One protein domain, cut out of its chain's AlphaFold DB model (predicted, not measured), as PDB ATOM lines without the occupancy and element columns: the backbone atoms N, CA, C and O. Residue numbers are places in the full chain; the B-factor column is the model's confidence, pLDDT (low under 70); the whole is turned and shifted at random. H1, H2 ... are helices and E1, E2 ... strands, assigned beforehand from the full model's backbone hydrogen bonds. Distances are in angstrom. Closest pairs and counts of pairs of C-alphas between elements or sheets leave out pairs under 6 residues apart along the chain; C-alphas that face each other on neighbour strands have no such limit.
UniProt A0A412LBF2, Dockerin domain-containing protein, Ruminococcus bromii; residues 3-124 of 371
ATOM      1  N   HIS A   3       0.368 -48.375  -8.060       58.03
ATOM      2  CA  HIS A   3       1.173 -47.569  -8.970       58.03
ATOM      3  C   HIS A   3       0.339 -47.275 -10.213       58.03
ATOM      4  O   HIS A   3      -0.042 -48.199 -10.926       58.03
ATOM      5  N   ASN A   4       0.034 -46.003 -10.442       71.62
ATOM      6  CA  ASN A   4      -0.734 -45.584 -11.612       71.62
ATOM      7  C   ASN A   4       0.186 -45.212 -12.767       71.62
ATOM      8  O   ASN A   4      -0.165 -45.399 -13.924       71.62
ATOM      9  N   LYS A   5       1.356 -44.655 -12.446       85.75
ATOM     10  CA  LYS A   5       2.346 -44.224 -13.426       85.75
ATOM     11  C   LYS A   5       3.704 -44.758 -13.026       85.75
ATOM     12  O   LYS A   5       4.197 -44.472 -11.932       85.75
ATOM     13  N   LEU A   6       4.281 -45.550 -13.915       93.00
ATOM     14  CA  LEU A   6       5.620 -46.098 -13.782       93.00
ATOM     15  C   LEU A   6       6.361 -45.774 -15.065       93.00
ATOM     16  O   LEU A   6       5.927 -46.169 -16.143       93.00
ATOM     17  N   ARG A   7       7.468 -45.055 -14.935       95.56
ATOM     18  CA  ARG A   7       8.269 -44.602 -16.065       95.56
ATOM     19  C   ARG A   7       9.572 -45.374 -16.114       95.56
ATOM     20  O   ARG A   7      10.292 -45.444 -15.117       95.56
ATOM     21  N   TYR A   8       9.862 -45.938 -17.277       95.62
ATOM     22  CA  TYR A   8      11.162 -46.493 -17.597       95.62
ATOM     23  C   TYR A   8      12.151 -45.375 -17.911       95.62
ATOM     24  O   TYR A   8      11.808 -44.350 -18.497       95.62
ATOM     25  N   LEU A   9      13.389 -45.596 -17.497       95.56
ATOM     26  CA  LEU A   9      14.505 -44.664 -17.579       95.56
ATOM     27  C   LEU A   9      15.674 -45.302 -18.341       95.56
ATOM     28  O   LEU A   9      16.840 -45.025 -18.078       95.56
ATOM     29  N   ASP A  10      15.374 -46.221 -19.255       91.75
ATOM     30  CA  ASP A  10      16.385 -46.852 -20.095       91.75
ATOM     31  C   ASP A  10      16.839 -45.883 -21.189       91.75
ATOM     32  O   ASP A  10      16.018 -45.268 -21.866       91.75
ATOM     33  N   GLY A  11      18.154 -45.742 -21.358       88.19
ATOM     34  CA  GLY A  11      18.741 -44.871 -22.381       88.19
ATOM     35  C   GLY A  11      18.643 -43.365 -22.103       88.19
ATOM     36  O   GLY A  11      19.131 -42.584 -22.918       88.19
ATOM     37  N   VAL A  12      18.061 -42.949 -20.973       90.31
ATOM     38  CA  VAL A  12      18.014 -41.535 -20.564       90.31
ATOM     39  C   VAL A  12      19.360 -41.075 -20.005       90.31
ATOM     40  O   VAL A  12      20.190 -41.882 -19.576       90.31
ATOM     41  N   ASP A  13      19.591 -39.763 -19.984       93.06
ATOM     42  CA  ASP A  13      20.833 -39.222 -19.440       93.06
ATOM     43  C   ASP A  13      20.862 -39.202 -17.896       93.06
ATOM     44  O   ASP A  13      19.860 -39.361 -17.194       93.06
ATOM     45  N   SER A  14      22.052 -38.983 -17.328       94.62
ATOM     46  CA  SER A  14      22.215 -38.954 -15.869       94.62
ATOM     47  C   SER A  14      21.434 -37.830 -15.173       94.62
ATOM     48  O   SER A  14      21.126 -37.962 -13.991       94.62
ATOM     49  N   ASN A  15      21.121 -36.727 -15.857       96.94
ATOM     50  CA  ASN A  15      20.329 -35.644 -15.280       96.94
ATOM     51  C   ASN A  15      18.862 -36.053 -15.167       96.94
ATOM     52  O   ASN A  15      18.247 -35.751 -14.150       96.94
ATOM     53  N   GLU A  16      18.326 -36.790 -16.138       96.00
ATOM     54  CA  GLU A  16      16.975 -37.355 -16.051       96.00
ATOM     55  C   GLU A  16      16.849 -38.356 -14.895       96.00
ATOM     56  O   GLU A  16      15.877 -38.303 -14.140       96.00
ATOM     57  N   ILE A  17      17.869 -39.194 -14.662       97.62
ATOM     58  CA  ILE A  17      17.929 -40.064 -13.474       97.62
ATOM     59  C   ILE A  17      17.929 -39.240 -12.180       97.62
ATOM     60  O   ILE A  17      17.165 -39.528 -11.258       97.62
ATOM     61  N   LYS A  18      18.776 -38.205 -12.088       98.50
ATOM     62  CA  LYS A  18      18.829 -37.313 -10.914       98.50
ATOM     63  C   LYS A  18      17.489 -36.629 -10.677       98.50
ATOM     64  O   LYS A  18      17.049 -36.541  -9.534       98.50
ATOM     65  N   GLN A  19      16.837 -36.183 -11.747       97.88
ATOM     66  CA  GLN A  19      15.534 -35.540 -11.687       97.88
ATOM     67  C   GLN A  19      14.460 -36.514 -11.193       97.88
ATOM     68  O   GLN A  19      13.729 -36.180 -10.270       97.88
ATOM     69  N   ALA A  20      14.443 -37.756 -11.685       97.31
ATOM     70  CA  ALA A  20      13.547 -38.793 -11.173       97.31
ATOM     71  C   ALA A  20      13.766 -39.076  -9.674       97.31
ATOM     72  O   ALA A  20      12.802 -39.283  -8.941       97.31
ATOM     73  N   ILE A  21      15.011 -39.040  -9.185       98.31
ATOM     74  CA  ILE A  21      15.301 -39.166  -7.747       98.31
ATOM     75  C   ILE A  21      14.765 -37.959  -6.963       98.31
ATOM     76  O   ILE A  21      14.225 -38.149  -5.876       98.31
ATOM     77  N   ILE A  22      14.907 -36.734  -7.483       98.12
ATOM     78  CA  ILE A  22      14.359 -35.523  -6.846       98.12
ATOM     79  C   ILE A  22      12.836 -35.613  -6.750       98.12
ATOM     80  O   ILE A  22      12.280 -35.382  -5.677       98.12
ATOM     81  N   ASP A  23      12.186 -35.951  -7.860       96.75
ATOM     82  CA  ASP A  23      10.730 -35.885  -7.985       96.75
ATOM     83  C   ASP A  23      10.045 -37.037  -7.246       96.75
ATOM     84  O   ASP A  23       9.026 -36.836  -6.586       96.75
ATOM     85  N   ASN A  24      10.636 -38.234  -7.301       96.62
ATOM     86  CA  ASN A  24       9.977 -39.473  -6.879       96.62
ATOM     87  C   ASN A  24      10.706 -40.210  -5.744       96.62
ATOM     88  O   ASN A  24      10.257 -41.254  -5.268       96.62
ATOM     89  N   GLY A  25      11.860 -39.703  -5.309       97.00
ATOM     90  CA  GLY A  25      12.643 -40.224  -4.188       97.00
ATOM     91  C   GLY A  25      13.547 -41.420  -4.504       97.00
ATOM     92  O   GLY A  25      14.506 -41.653  -3.765       97.00
ATOM     93  N   SER A  26      13.286 -42.189  -5.567       97.69
ATOM     94  CA  SER A  26      14.125 -43.337  -5.928       97.69
ATOM     95  C   SER A  26      13.983 -43.774  -7.383       97.69
ATOM     96  O   SER A  26      12.891 -43.770  -7.938       97.69
ATOM     97  N   VAL A  27      15.075 -44.304  -7.938       98.31
ATOM     98  CA  VAL A  27      15.087 -45.095  -9.177       98.31
ATOM     99  C   VAL A  27      15.454 -46.538  -8.849       98.31
ATOM    100  O   VAL A  27      16.468 -46.793  -8.201       98.31
ATOM    101  N   THR A  28      14.637 -47.496  -9.273       97.94
ATOM    102  CA  THR A  28      14.977 -48.919  -9.205       97.94
ATOM    103  C   THR A  28      15.842 -49.273 -10.405       97.94
ATOM    104  O   THR A  28      15.465 -49.009 -11.546       97.94
ATOM    105  N   ALA A  29      16.997 -49.876 -10.143       97.56
ATOM    106  CA  ALA A  29      17.939 -50.294 -11.172       97.56
ATOM    107  C   ALA A  29      18.566 -51.636 -10.799       97.56
ATOM    108  O   ALA A  29      18.674 -51.983  -9.619       97.56
ATOM    109  N   SER A  30      19.003 -52.384 -11.806       97.19
ATOM    110  CA  SER A  30      19.737 -53.630 -11.604       97.19
ATOM    111  C   SER A  30      21.151 -53.519 -12.173       97.19
ATOM    112  O   SER A  30      21.414 -52.767 -13.107       97.19
ATOM    113  N   TYR A  31      22.086 -54.242 -11.567       96.81
ATOM    114  CA  TYR A  31      23.496 -54.244 -11.956       96.81
ATOM    115  C   TYR A  31      24.127 -55.613 -11.680       96.81
ATOM    116  O   TYR A  31      23.513 -56.491 -11.065       96.81
ATOM    117  N   ALA A  32      25.369 -55.809 -12.121       97.44
ATOM    118  CA  ALA A  32      26.140 -56.987 -11.748       97.44
ATOM    119  C   ALA A  32      26.940 -56.720 -10.472       97.44
ATOM    120  O   ALA A  32      27.717 -55.767 -10.417       97.44
ATOM    121  N   THR A  33      26.822 -57.606  -9.485       96.62
ATOM    122  CA  THR A  33      27.581 -57.546  -8.236       96.62
ATOM    123  C   THR A  33      28.660 -58.628  -8.166       96.62
ATOM    124  O   THR A  33      28.445 -59.789  -8.522       96.62
ATOM    125  N   SER A  34      29.837 -58.240  -7.676       97.62
ATOM    126  CA  SER A  34      30.937 -59.128  -7.298       97.62
ATOM    127  C   SER A  34      31.666 -58.558  -6.085       97.62
ATOM    128  O   SER A  34      31.999 -57.372  -6.052       97.62
ATOM    129  N   ASN A  35      32.004 -59.411  -5.114       95.50
ATOM    130  CA  ASN A  35      32.761 -59.004  -3.924       95.50
ATOM    131  C   ASN A  35      34.109 -58.354  -4.275       95.50
ATOM    132  O   ASN A  35      34.571 -57.474  -3.557       95.50
ATOM    133  N   LYS A  36      34.725 -58.732  -5.406       97.31
ATOM    134  CA  LYS A  36      36.001 -58.155  -5.863       97.31
ATOM    135  C   LYS A  36      35.876 -56.680  -6.276       97.31
ATOM    136  O   LYS A  36      36.877 -55.968  -6.286       97.31
ATOM    137  N   CYS A  37      34.661 -56.230  -6.593       98.38
ATOM    138  CA  CYS A  37      34.360 -54.874  -7.052       98.38
ATOM    139  C   CYS A  37      33.909 -53.931  -5.913       98.38
ATOM    140  O   CYS A  37      33.759 -52.726  -6.132       98.38
ATOM    141  N   PHE A  38      33.753 -54.440  -4.686       98.06
ATOM    142  CA  PHE A  38      33.586 -53.619  -3.484       98.06
ATOM    143  C   PHE A  38      34.937 -53.199  -2.903       98.06
ATOM    144  O   PHE A  38      35.904 -53.962  -2.915       98.06
ATOM    145  N   ASN A  39      34.998 -51.993  -2.340       97.69
ATOM    146  CA  ASN A  39      36.111 -51.640  -1.464       97.69
ATOM    147  C   ASN A  39      36.070 -52.469  -0.165       97.69
ATOM    148  O   ASN A  39      35.033 -53.009   0.215       97.69
ATOM    149  N   ASN A  40      37.185 -52.511   0.568       94.88
ATOM    150  CA  ASN A  40      37.297 -53.323   1.790       94.88
ATOM    151  C   ASN A  40      36.259 -52.974   2.873       94.88
ATOM    152  O   ASN A  40      35.920 -53.826   3.687       94.88
ATOM    153  N   ALA A  41      35.774 -51.730   2.904       95.00
ATOM    154  CA  ALA A  41      34.774 -51.281   3.871       95.00
ATOM    155  C   ALA A  41      33.325 -51.603   3.455       95.00
ATOM    156  O   ALA A  41      32.408 -51.348   4.229       95.00
ATOM    157  N   GLY A  42      33.097 -52.100   2.233       96.19
ATOM    158  CA  GLY A  42      31.756 -52.347   1.697       96.19
ATOM    159  C   GLY A  42      30.927 -51.077   1.464       96.19
ATOM    160  O   GLY A  42      29.705 -51.149   1.396       96.19
ATOM    161  N   THR A  43      31.563 -49.906   1.367       97.94
ATOM    162  CA  THR A  43      30.893 -48.592   1.265       97.94
ATOM    163  C   THR A  43      30.911 -48.002  -0.141       97.94
ATOM    164  O   THR A  43      30.209 -47.028  -0.403       97.94
ATOM    165  N   THR A  44      31.761 -48.516  -1.032       98.62
ATOM    166  CA  THR A  44      31.840 -48.065  -2.427       98.62
ATOM    167  C   THR A  44      32.003 -49.245  -3.376       98.62
ATOM    168  O   THR A  44      32.760 -50.172  -3.072       98.62
ATOM    169  N   TYR A  45      31.363 -49.172  -4.536       98.69
ATOM    170  CA  TYR A  45      31.326 -50.216  -5.549       98.69
ATOM    171  C   TYR A  45      31.669 -49.675  -6.936       98.69
ATOM    172  O   TYR A  45      31.169 -48.624  -7.342       98.69
ATOM    173  N   PHE A  46      32.500 -50.411  -7.664       98.75
ATOM    174  CA  PHE A  46      32.790 -50.140  -9.066       98.75
ATOM    175  C   PHE A  46      33.257 -51.413  -9.769       98.75
ATOM    176  O   PHE A  46      34.324 -51.943  -9.443       98.75
ATOM    177  N   MET A  47      32.488 -51.882 -10.752       98.56
ATOM    178  CA  MET A  47      32.936 -52.901 -11.692       98.56
ATOM    179  C   MET A  47      33.504 -52.228 -12.952       98.56
ATOM    180  O   MET A  47      32.745 -51.599 -13.690       98.56
ATOM    181  N   PRO A  48      34.812 -52.352 -13.242       98.12
ATOM    182  CA  PRO A  48      35.397 -51.771 -14.445       98.12
ATOM    183  C   PRO A  48      34.969 -52.534 -15.702       98.12
ATOM    184  O   PRO A  48      34.739 -53.744 -15.665       98.12
ATOM    185  N   GLN A  49      34.972 -51.853 -16.849       97.19
ATOM    186  CA  GLN A  49      34.662 -52.456 -18.155       97.19
ATOM    187  C   GLN A  49      35.521 -53.694 -18.465       97.19
ATOM    188  O   GLN A  49      35.023 -54.692 -18.990       97.19
ATOM    189  N   SER A  50      36.794 -53.666 -18.056       97.25
ATOM    190  CA  SER A  50      37.754 -54.761 -18.225       97.25
ATOM    191  C   SER A  50      37.543 -55.952 -17.283       97.25
ATOM    192  O   SER A  50      38.286 -56.921 -17.389       97.25
ATOM    193  N   TYR A  51      36.596 -55.896 -16.338       97.81
ATOM    194  CA  TYR A  51      36.323 -57.015 -15.436       97.81
ATOM    195  C   TYR A  51      35.720 -58.198 -16.203       97.81
ATOM    196  O   TYR A  51      34.683 -58.058 -16.863       97.81
ATOM    197  N   ASP A  52      36.366 -59.353 -16.080       96.62
ATOM    198  CA  ASP A  52      36.065 -60.614 -16.767       96.62
ATOM    199  C   ASP A  52      35.802 -61.787 -15.803       96.62
ATOM    200  O   ASP A  52      35.575 -62.910 -16.244       96.62
ATOM    201  N   GLY A  53      35.824 -61.535 -14.491       96.31
ATOM    202  CA  GLY A  53      35.549 -62.545 -13.470       96.31
ATOM    203  C   GLY A  53      34.058 -62.812 -13.255       96.31
ATOM    204  O   GLY A  53      33.194 -62.159 -13.841       96.31
ATOM    205  N   ASP A  54      33.760 -63.728 -12.333       96.81
ATOM    206  CA  ASP A  54      32.383 -64.085 -11.985       96.81
ATOM    207  C   ASP A  54      31.628 -62.919 -11.326       96.81
ATOM    208  O   ASP A  54      32.200 -62.103 -10.587       96.81
ATOM    209  N   TYR A  55      30.326 -62.862 -11.590       96.81
ATOM    210  CA  TYR A  55      29.379 -61.910 -11.017       96.81
ATOM    211  C   TYR A  55      27.964 -62.499 -11.023       96.81
ATOM    212  O   TYR A  55      27.669 -63.445 -11.754       96.81
ATOM    213  N   VAL A  56      27.070 -61.907 -10.233       96.19
ATOM    214  CA  VAL A  56      25.631 -62.224 -10.234       96.19
ATOM    215  C   VAL A  56      24.811 -60.953 -10.434       96.19
ATOM    216  O   VAL A  56      25.302 -59.857 -10.176       96.19
ATOM    217  N   GLY A  57      23.577 -61.077 -10.927       95.88
ATOM    218  CA  GLY A  57      22.657 -59.938 -11.018       95.88
ATOM    219  C   GLY A  57      22.124 -59.539  -9.641       95.88
ATOM    220  O   GLY A  57      21.919 -60.403  -8.789       95.88
ATOM    221  N   HIS A  58      21.903 -58.244  -9.430       97.19
ATOM    222  CA  HIS A  58      21.292 -57.712  -8.213       97.19
ATOM    223  C   HIS A  58      20.473 -56.452  -8.503       97.19
ATOM    224  O   HIS A  58      20.858 -55.655  -9.356       97.19
ATOM    225  N   THR A  59      19.373 -56.260  -7.775       97.75
ATOM    226  CA  THR A  59      18.465 -55.112  -7.925       97.75
ATOM    227  C   THR A  59      18.545 -54.217  -6.701       97.75
ATOM    228  O   THR A  59      18.564 -54.697  -5.564       97.75
ATOM    229  N   ILE A  60      18.600 -52.909  -6.936       97.75
ATOM    230  CA  ILE A  60      18.817 -51.892  -5.913       97.75
ATOM    231  C   ILE A  60      17.910 -50.677  -6.111       97.75
ATOM    232  O   ILE A  60      17.301 -50.490  -7.164       97.75
ATOM    233  N   SER A  61      17.844 -49.831  -5.082       98.38
ATOM    234  CA  SER A  61      17.182 -48.527  -5.140       98.38
ATOM    235  C   SER A  61      18.230 -47.420  -5.093       98.38
ATOM    236  O   SER A  61      18.969 -47.297  -4.115       98.38
ATOM    237  N   ILE A  62      18.304 -46.606  -6.138       98.56
ATOM    238  CA  ILE A  62      19.144 -45.413  -6.199       98.56
ATOM    239  C   ILE A  62      18.359 -44.256  -5.601       98.56
ATOM    240  O   ILE A  62      17.300 -43.904  -6.105       98.56
ATOM    241  N   VAL A  63      18.887 -43.661  -4.537       98.62
ATOM    242  CA  VAL A  63      18.172 -42.673  -3.708       98.62
ATOM    243  C   VAL A  63      18.898 -41.330  -3.615       98.62
ATOM    244  O   VAL A  63      18.539 -40.466  -2.821       98.62
ATOM    245  N   GLY A  64      19.981 -41.160  -4.366       98.69
ATOM    246  CA  GLY A  64      20.772 -39.939  -4.343       98.69
ATOM    247  C   GLY A  64      22.021 -40.055  -5.192       98.69
ATOM    248  O   GLY A  64      22.276 -41.081  -5.824       98.69
ATOM    249  N   TRP A  65      22.824 -38.999  -5.191       98.81
ATOM    250  CA  TRP A  65      24.073 -38.950  -5.935       98.81
ATOM    251  C   TRP A  65      25.045 -37.930  -5.338       98.81
ATOM    252  O   TRP A  65      24.680 -37.104  -4.501       98.81
ATOM    253  N   ASN A  66      26.306 -38.000  -5.759       98.69
ATOM    254  CA  ASN A  66      27.327 -37.013  -5.435       98.69
ATOM    255  C   ASN A  66      28.357 -36.938  -6.563       98.69
ATOM    256  O   ASN A  66      29.235 -37.796  -6.662       98.69
ATOM    257  N   ASP A  67      28.286 -35.871  -7.360       98.69
ATOM    258  CA  ASP A  67      29.169 -35.633  -8.513       98.69
ATOM    259  C   ASP A  67      30.645 -35.447  -8.122       98.69
ATOM    260  O   ASP A  67      31.546 -35.663  -8.926       98.69
ATOM    261  N   ASN A  68      30.913 -35.100  -6.861       98.62
ATOM    262  CA  ASN A  68      32.255 -34.821  -6.357       98.62
ATOM    263  C   ASN A  68      32.837 -35.969  -5.520       98.62
ATOM    264  O   ASN A  68      33.899 -35.805  -4.910       98.62
ATOM    265  N   LEU A  69      32.176 -37.132  -5.457       98.56
ATOM    266  CA  LEU A  69      32.708 -38.266  -4.711       98.56
ATOM    267  C   LEU A  69      34.023 -38.738  -5.339       98.56
ATOM    268  O   LEU A  69      34.051 -39.183  -6.484       98.56
ATOM    269  N   SER A  70      35.111 -38.650  -4.571       98.62
ATOM    270  CA  SER A  70      36.450 -38.940  -5.080       98.62
ATOM    271  C   SER A  70      36.579 -40.364  -5.628       98.62
ATOM    272  O   SER A  70      36.352 -41.334  -4.899       98.62
ATOM    273  N   ARG A  71      37.067 -40.482  -6.870       98.56
ATOM    274  CA  ARG A  71      37.383 -41.755  -7.541       98.56
ATOM    275  C   ARG A  71      38.292 -42.680  -6.724       98.56
ATOM    276  O   ARG A  71      38.184 -43.897  -6.816       98.56
ATOM    277  N   TYR A  72      39.159 -42.126  -5.873       98.44
ATOM    278  CA  TYR A  72      40.085 -42.909  -5.046       98.44
ATOM    279  C   TYR A  72      39.388 -43.708  -3.937       98.44
ATOM    280  O   TYR A  72      39.973 -44.652  -3.408       98.44
ATOM    281  N   ARG A  73      38.129 -43.385  -3.605       98.12
ATOM    282  CA  ARG A  73      37.340 -44.174  -2.647       98.12
ATOM    283  C   ARG A  73      36.991 -45.566  -3.175       98.12
ATOM    284  O   ARG A  73      36.785 -46.462  -2.366       98.12
ATOM    285  N   PHE A  74      36.988 -45.744  -4.496       98.56
ATOM    286  CA  PHE A  74      36.620 -46.977  -5.195       98.56
ATOM    287  C   PHE A  74      37.773 -47.977  -5.343       98.56
ATOM    288  O   PHE A  74      37.667 -48.921  -6.120       98.56
ATOM    289  N   SER A  75      38.877 -47.795  -4.610       98.00
ATOM    290  CA  SER A  75      39.943 -48.795  -4.570       98.00
ATOM    291  C   SER A  75      39.389 -50.128  -4.054       98.00
ATOM    292  O   SER A  75      38.924 -50.231  -2.917       98.00
ATOM    293  N   ASN A  76      39.408 -51.136  -4.923       97.75
ATOM    294  CA  ASN A  76      38.854 -52.463  -4.689       97.75
ATOM    295  C   ASN A  76      39.795 -53.553  -5.232       97.75
ATOM    296  O   ASN A  76      40.870 -53.270  -5.768       97.75
ATOM    297  N   GLY A  77      39.384 -54.816  -5.109       96.88
ATOM    298  CA  GLY A  77      40.181 -55.978  -5.504       96.88
ATOM    299  C   GLY A  77      40.444 -56.118  -7.010       96.88
ATOM    300  O   GLY A  77      41.168 -57.031  -7.405       96.88
ATOM    301  N   THR A  78      39.877 -55.259  -7.863       97.38
ATOM    302  CA  THR A  78      40.170 -55.248  -9.308       97.38
ATOM    303  C   THR A  78      41.462 -54.502  -9.647       97.38
ATOM    304  O   THR A  78      42.048 -54.760 -10.694       97.38
ATOM    305  N   GLY A  79      41.912 -53.589  -8.777       96.88
ATOM    306  CA  GLY A  79      43.060 -52.717  -9.039       96.88
ATOM    307  C   GLY A  79      42.800 -51.595 -10.056       96.88
ATOM    308  O   GLY A  79      43.722 -50.846 -10.369       96.88
ATOM    309  N   VAL A  80      41.566 -51.446 -10.554       98.25
ATOM    310  CA  VAL A  80      41.165 -50.400 -11.505       98.25
ATOM    311  C   VAL A  80      40.276 -49.381 -10.796       98.25
ATOM    312  O   VAL A  80      39.381 -49.745 -10.038       98.25
ATOM    313  N   LEU A  81      40.514 -48.093 -11.044       98.44
ATOM    314  CA  LEU A  81      39.698 -46.997 -10.515       98.44
ATOM    315  C   LEU A  81      38.776 -46.438 -11.610       98.44
ATOM    316  O   LEU A  81      39.207 -46.412 -12.768       98.44
ATOM    317  N   PRO A  82      37.590 -45.896 -11.259       98.50
ATOM    318  CA  PRO A  82      36.820 -45.039 -12.168       98.50
ATOM    319  C   PRO A  82      37.708 -43.910 -12.681       98.50
ATOM    320  O   PRO A  82      38.627 -43.519 -11.963       98.50
ATOM    321  N   GLN A  83      37.486 -43.386 -13.880       98.38
ATOM    322  CA  GLN A  83      38.272 -42.298 -14.468       98.38
ATOM    323  C   GLN A  83      37.981 -40.947 -13.804       98.38
ATOM    324  O   GLN A  83      38.909 -40.163 -13.578       98.38
ATOM    325  N   ASN A  84      36.727 -40.711 -13.428       98.50
ATOM    326  CA  ASN A  84      36.216 -39.457 -12.895       98.50
ATOM    327  C   ASN A  84      35.614 -39.643 -11.498       98.50
ATOM    328  O   ASN A  84      35.363 -40.753 -11.030       98.50
ATOM    329  N   ASN A  85      35.416 -38.518 -10.812       98.75
ATOM    330  CA  ASN A  85      34.594 -38.482  -9.608       98.75
ATOM    331  C   ASN A  85      33.116 -38.635  -9.987       98.75
ATOM    332  O   ASN A  85      32.733 -38.350 -11.120       98.75
ATOM    333  N   GLY A  86      32.297 -39.027  -9.014       98.69
ATOM    334  CA  GLY A  86      30.855 -39.132  -9.209       98.69
ATOM    335  C   GLY A  86      30.314 -40.512  -8.872       98.69
ATOM    336  O   GLY A  86      30.895 -41.535  -9.239       98.69
ATOM    337  N   ALA A  87      29.211 -40.545  -8.130       98.81
ATOM    338  CA  ALA A  87      28.579 -41.795  -7.744       98.81
ATOM    339  C   ALA A  87      27.114 -41.634  -7.357       98.81
ATOM    340  O   ALA A  87      26.706 -40.608  -6.814       98.81
ATOM    341  N   TRP A  88      26.364 -42.709  -7.556       98.81
ATOM    342  CA  TRP A  88      25.011 -42.910  -7.064       98.81
ATOM    343  C   TRP A  88      25.040 -43.385  -5.611       98.81
ATOM    344  O   TRP A  88      25.847 -44.244  -5.255       98.81
ATOM    345  N   LEU A  89      24.158 -42.854  -4.767       98.81
ATOM    346  CA  LEU A  89      23.883 -43.407  -3.443       98.81
ATOM    347  C   LEU A  89      22.810 -44.482  -3.580       98.81
ATOM    348  O   LEU A  89      21.702 -44.217  -4.048       98.81
ATOM    349  N   VAL A  90      23.141 -45.686  -3.134       98.31
ATOM    350  CA  VAL A  90      22.323 -46.876  -3.323       98.31
ATOM    351  C   VAL A  90      21.869 -47.419  -1.976       98.31
ATOM    352  O   VAL A  90      22.688 -47.601  -1.077       98.31
ATOM    353  N   ARG A  91      20.574 -47.719  -1.853       97.81
ATOM    354  CA  ARG A  91      20.006 -48.532  -0.775       97.81
ATOM    355  C   ARG A  91      19.993 -49.996  -1.202       97.81
ATOM    356  O   ARG A  91      19.436 -50.335  -2.247       97.81
ATOM    357  N   ASN A  92      20.579 -50.855  -0.377       95.25
ATOM    358  CA  ASN A  92      20.656 -52.289  -0.627       95.25
ATOM    359  C   ASN A  92      19.676 -53.094   0.253       95.25
ATOM    360  O   ASN A  92      19.024 -52.553   1.145       95.25
ATOM    361  N   SER A  93      19.599 -54.403   0.012       96.56
ATOM    362  CA  SER A  93      18.732 -55.376   0.688       96.56
ATOM    363  C   SER A  93      19.505 -56.447   1.478       96.56
ATOM    364  O   SER A  93      18.959 -57.498   1.800       96.56
ATOM    365  N   TRP A  94      20.767 -56.186   1.841       95.00
ATOM    366  CA  TRP A  94      21.612 -57.100   2.638       95.00
ATOM    367  C   TRP A  94      21.688 -56.737   4.131       95.00
ATOM    368  O   TRP A  94      22.598 -57.178   4.833       95.00
ATOM    369  N   GLY A  95      20.732 -55.944   4.623       94.50
ATOM    370  CA  GLY A  95      20.700 -55.462   6.006       94.50
ATOM    371  C   GLY A  95      21.762 -54.401   6.306       94.50
ATOM    372  O   GLY A  95      22.378 -53.843   5.399       94.50
ATOM    373  N   ASP A  96      21.970 -54.126   7.594       93.88
ATOM    374  CA  ASP A  96      22.983 -53.182   8.079       93.88
ATOM    375  C   ASP A  96      24.379 -53.830   8.082       93.88
ATOM    376  O   ASP A  96      24.908 -54.252   9.110       93.88
ATOM    377  N   ASN A  97      24.929 -54.025   6.885       91.69
ATOM    378  CA  ASN A  97      26.143 -54.811   6.653       91.69
ATOM    379  C   ASN A  97      27.428 -53.971   6.547       91.69
ATOM    380  O   ASN A  97      28.497 -54.518   6.271       91.69
ATOM    381  N   ASN A  98      27.338 -52.652   6.724       95.06
ATOM    382  CA  ASN A  98      28.460 -51.725   6.618       95.06
ATOM    383  C   ASN A  98      28.236 -50.490   7.508       95.06
ATOM    384  O   ASN A  98      27.220 -50.350   8.175       95.06
ATOM    385  N   THR A  99      29.178 -49.550   7.511       96.31
ATOM    386  CA  THR A  99      29.088 -48.330   8.338       96.31
ATOM    387  C   THR A  99      28.083 -47.289   7.830       96.31
ATOM    388  O   THR A  99      27.995 -46.198   8.388       96.31
ATOM    389  N   MET A 100      27.353 -47.595   6.758       97.31
ATOM    390  CA  MET A 100      26.400 -46.711   6.097       97.31
ATOM    391  C   MET A 100      24.953 -47.215   6.221       97.31
ATOM    392  O   MET A 100      24.100 -46.764   5.462       97.31
ATOM    393  N   GLY A 101      24.642 -48.137   7.140       95.94
ATOM    394  CA  GLY A 101      23.259 -48.585   7.330       95.94
ATOM    395  C   GLY A 101      22.755 -49.502   6.211       95.94
ATOM    396  O   GLY A 101      21.561 -49.499   5.918       95.94
ATOM    397  N   GLY A 102      23.655 -50.199   5.505       95.75
ATOM    398  CA  GLY A 102      23.320 -50.997   4.317       95.75
ATOM    399  C   GLY A 102      23.254 -50.204   3.004       95.75
ATOM    400  O   GLY A 102      22.862 -50.749   1.970       95.75
ATOM    401  N   TYR A 103      23.641 -48.926   3.017       98.50
ATOM    402  CA  TYR A 103      23.801 -48.109   1.812       98.50
ATOM    403  C   TYR A 103      25.238 -48.170   1.294       98.50
ATOM    404  O   TYR A 103      26.173 -48.407   2.052       98.50
ATOM    405  N   PHE A 104      25.459 -47.899   0.013       98.69
ATOM    406  CA  PHE A 104      26.808 -47.738  -0.534       98.69
ATOM    407  C   PHE A 104      26.811 -46.777  -1.723       98.69
ATOM    408  O   PHE A 104      25.765 -46.441  -2.273       98.69
ATOM    409  N   TRP A 105      27.997 -46.318  -2.113       98.81
ATOM    410  CA  TRP A 105      28.182 -45.500  -3.309       98.81
ATOM    411  C   TRP A 105      28.545 -46.370  -4.507       98.81
ATOM    412  O   TRP A 105      29.526 -47.106  -4.447       98.81
ATOM    413  N   LEU A 106      27.804 -46.264  -5.601       98.81
ATOM    414  CA  LEU A 106      28.076 -46.957  -6.857       98.81
ATOM    415  C   LEU A 106      28.598 -45.946  -7.879       98.81
ATOM    416  O   LEU A 106      27.942 -44.941  -8.140       98.81
ATOM    417  N   SER A 107      29.797 -46.174  -8.416       98.75
ATOM    418  CA  SER A 107      30.412 -45.273  -9.401       98.75
ATOM    419  C   SER A 107      29.499 -45.072 -10.613       98.75
ATOM    420  O   SER A 107      28.932 -46.042 -11.111       98.75
ATOM    421  N   TYR A 108      29.411 -43.847 -11.141       98.38
ATOM    422  CA  TYR A 108      28.691 -43.585 -12.399       98.38
ATOM    423  C   TYR A 108      29.225 -44.397 -13.584       98.38
ATOM    424  O   TYR A 108      28.501 -44.638 -14.540       98.38
ATOM    425  N   GLU A 109      30.490 -44.808 -13.519       98.12
ATOM    426  CA  GLU A 109      31.179 -45.530 -14.590       98.12
ATOM    427  C   GLU A 109      31.056 -47.056 -14.475       98.12
ATOM    428  O   GLU A 109      31.760 -47.780 -15.182       98.12
ATOM    429  N   ASP A 110      30.231 -47.560 -13.549       98.19
ATOM    430  CA  ASP A 110      30.025 -48.998 -13.383       98.19
ATOM    431  C   ASP A 110      29.626 -49.678 -14.702       98.19
ATOM    432  O   ASP A 110      28.844 -49.151 -15.490       98.19
ATOM    433  N   LYS A 111      30.176 -50.876 -14.930       97.00
ATOM    434  CA  LYS A 111      30.036 -51.619 -16.184       97.00
ATOM    435  C   LYS A 111      28.594 -51.871 -16.618       97.00
ATOM    436  O   LYS A 111      28.349 -51.971 -17.819       97.00
ATOM    437  N   TYR A 112      27.682 -52.047 -15.668       96.38
ATOM    438  CA  TYR A 112      26.356 -52.589 -15.947       96.38
ATOM    439  C   TYR A 112      25.201 -51.711 -15.474       96.38
ATOM    440  O   TYR A 112      24.080 -51.940 -15.931       96.38
ATOM    441  N   ILE A 113      25.437 -50.743 -14.582       96.44
ATOM    442  CA  ILE A 113      24.374 -49.836 -14.140       96.44
ATOM    443  C   ILE A 113      23.790 -49.069 -15.332       96.44
ATOM    444  O   ILE A 113      24.533 -48.562 -16.169       96.44
ATOM    445  N   PHE A 114      22.458 -49.015 -15.425       94.12
ATOM    446  CA  PHE A 114      21.725 -48.406 -16.547       94.12
ATOM    447  C   PHE A 114      22.056 -48.971 -17.943       94.12
ATOM    448  O   PHE A 114      21.690 -48.379 -18.955       94.12
ATOM    449  N   GLY A 115      22.723 -50.127 -18.017       90.56
ATOM    450  CA  GLY A 115      22.991 -50.822 -19.272       90.56
ATOM    451  C   GLY A 115      21.831 -51.718 -19.706       90.56
ATOM    452  O   GLY A 115      21.071 -52.224 -18.879       90.56
ATOM    453  N   GLU A 116      21.754 -52.003 -21.009       90.19
ATOM    454  CA  GLU A 116      20.680 -52.801 -21.628       90.19
ATOM    455  C   GLU A 116      20.458 -54.162 -20.954       90.19
ATOM    456  O   GLU A 116      19.320 -54.599 -20.787       90.19
ATOM    457  N   LYS A 117      21.543 -54.813 -20.505       91.81
ATOM    458  CA  LYS A 117      21.515 -56.149 -19.885       91.81
ATOM    459  C   LYS A 117      20.550 -56.252 -18.697       91.81
ATOM    460  O   LYS A 117      20.032 -57.335 -18.440       91.81
ATOM    461  N   TYR A 118      20.381 -55.164 -17.953       92.12
ATOM    462  CA  TYR A 118      19.604 -55.118 -16.716       92.12
ATOM    463  C   TYR A 118      18.436 -54.125 -16.788       92.12
ATOM    464  O   TYR A 118      17.909 -53.725 -15.751       92.12
ATOM    465  N   SER A 119      18.037 -53.751 -18.006       90.38
ATOM    466  CA  SER A 119      16.797 -53.020 -18.258       90.38
ATOM    467  C   SER A 119      15.559 -53.883 -17.925       90.38
ATOM    468  O   SER A 119      15.636 -55.114 -17.997       90.38
ATOM    469  N   PRO A 120      14.413 -53.272 -17.569       92.50
ATOM    470  CA  PRO A 120      14.207 -51.834 -17.436       92.50
ATOM    471  C   PRO A 120      14.658 -51.260 -16.086       92.50
ATOM    472  O   PRO A 120      14.520 -51.885 -15.033       92.50
ATOM    473  N   ASN A 121      15.140 -50.020 -16.119       95.31
ATOM    474  CA  ASN A 121      15.309 -49.167 -14.940       95.31
ATOM    475  C   ASN A 121      14.069 -48.289 -14.796       95.31
ATOM    476  O   ASN A 121      13.579 -47.785 -15.802       95.31
ATOM    477  N   PHE A 122      13.546 -48.076 -13.588       96.44
ATOM    478  CA  PHE A 122      12.256 -47.394 -13.458       96.44
ATOM    479  C   PHE A 122      12.084 -46.551 -12.201       96.44
ATOM    480  O   PHE A 122      12.702 -46.789 -11.163       96.44
ATOM    481  N   THR A 123      11.169 -45.590 -12.297       97.19
ATOM    482  CA  THR A 123      10.663 -44.783 -11.185       97.19
ATOM    483  C   THR A 123       9.143 -44.889 -11.094       97.19
ATOM    484  O   THR A 123       8.460 -45.140 -12.089       97.19
ATOM    485  N   ILE A 124       8.604 -44.687  -9.894       95.81
ATOM    486  CA  ILE A 124       7.163 -44.592  -9.654       95.81
ATOM    487  C   ILE A 124       6.806 -43.105  -9.646       95.81
ATOM    488  O   ILE A 124       7.181 -42.408  -8.710       95.81
TER     489      ILE A 124
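This is residues 3 to 124 of the 371 residues of the protein "Dockerin domain-containing protein" of Ruminococcus bromii (UniProt A0A412LBF2). A strongly twisted sheet of four strands, E2, E3, E4 and E5, fills the middle of the length, with H1 packed across it and a small two-strand ribbon, E1 and E6, at one end of the long axis. Toward the other end lie short H2 and parts of two long links, residues 34 to 55 and 75 to 86. The printed part has 122 residues, with two named helices and six named strands in the order E1 H1 E2 E3 H2 E4 E5 E6; both sheets are antiparallel, the larger in the order E2 - E3 - E4 - E5. The class is mixed, helices and strands, with under half of the residues in named elements. The whole is compact, with a radius of gyration of the C-alphas of 13.7 A, and only just elongated, spanning 43 by 29 by 26 A.

Begin with E3, residues 56 to 66, the longest strand: find C-alpha 56 at (25.631, -62.224, -10.234) and follow it 25.7 A to C-alpha 66 at (27.327, -37.013, -5.435). It bends by 83 degrees at residue 63. Beside it find E2, residues 27 to 33, 17.7 A long, and E4, residues 87 to 91, 12.9 A; E5, residues 103 to 107, spans 13.3 A. H1, residues 14 to 24, is 15.2 A long, and H2, residues 71 to 74, is 5.8 A. E1, residues 3 to 8, is 13.2 A long, and E6, residues 122 to 124, spans 6.9 A to C-alpha 124 at (7.163, -44.592, -9.654).

In the larger sheet, E2 and E3 form a hairpin, with N 31 and O 58 2.9 A apart, within hydrogen-bond range. E3 and E4 are antiparallel neighbours: look at N 63 of E3 and O 89 of E4, also 2.9 A apart and within hydrogen-bond range. E4 and E5 are a hairpin too, with N 88 and O 106 at 2.8 A. Residues 44 to 45 make a short parallel pairing with residues 105 to 106 of E5. H1 is on this sheet at a height of 8.3 A, over E3 and only just not over E4, on which 2 of its C-alphas fall; it runs across the strands, at 72 degrees to E3 on the local plane. The closest C-alphas of H1 and E3, Ile 21 and Val 63, are 6.1 A apart. H2 only grazes the sheet, and its C-alpha 74 is 7.7 A from C-alpha 107 of E5, their closest pair. E1 and E6 are antiparallel, with N 7 and O 123 at 3.0 A. The closest C-alphas of E2 and E6, Val 27 and Thr 123, are 4.9 A apart. In H1 every O i to N i+4 pair is within hydrogen-bond range; H2 is too short for such a pair.

The farthest two C-alphas, Asn 4 and Gly 79, are 44.4 A apart. The printed part has no cut. The links E2 to E3, H2 to E4, E4 to E5 and E5 to E6 are long. The mean pLDDT of the printed part is 96.1, and residue 3 alone is under 70.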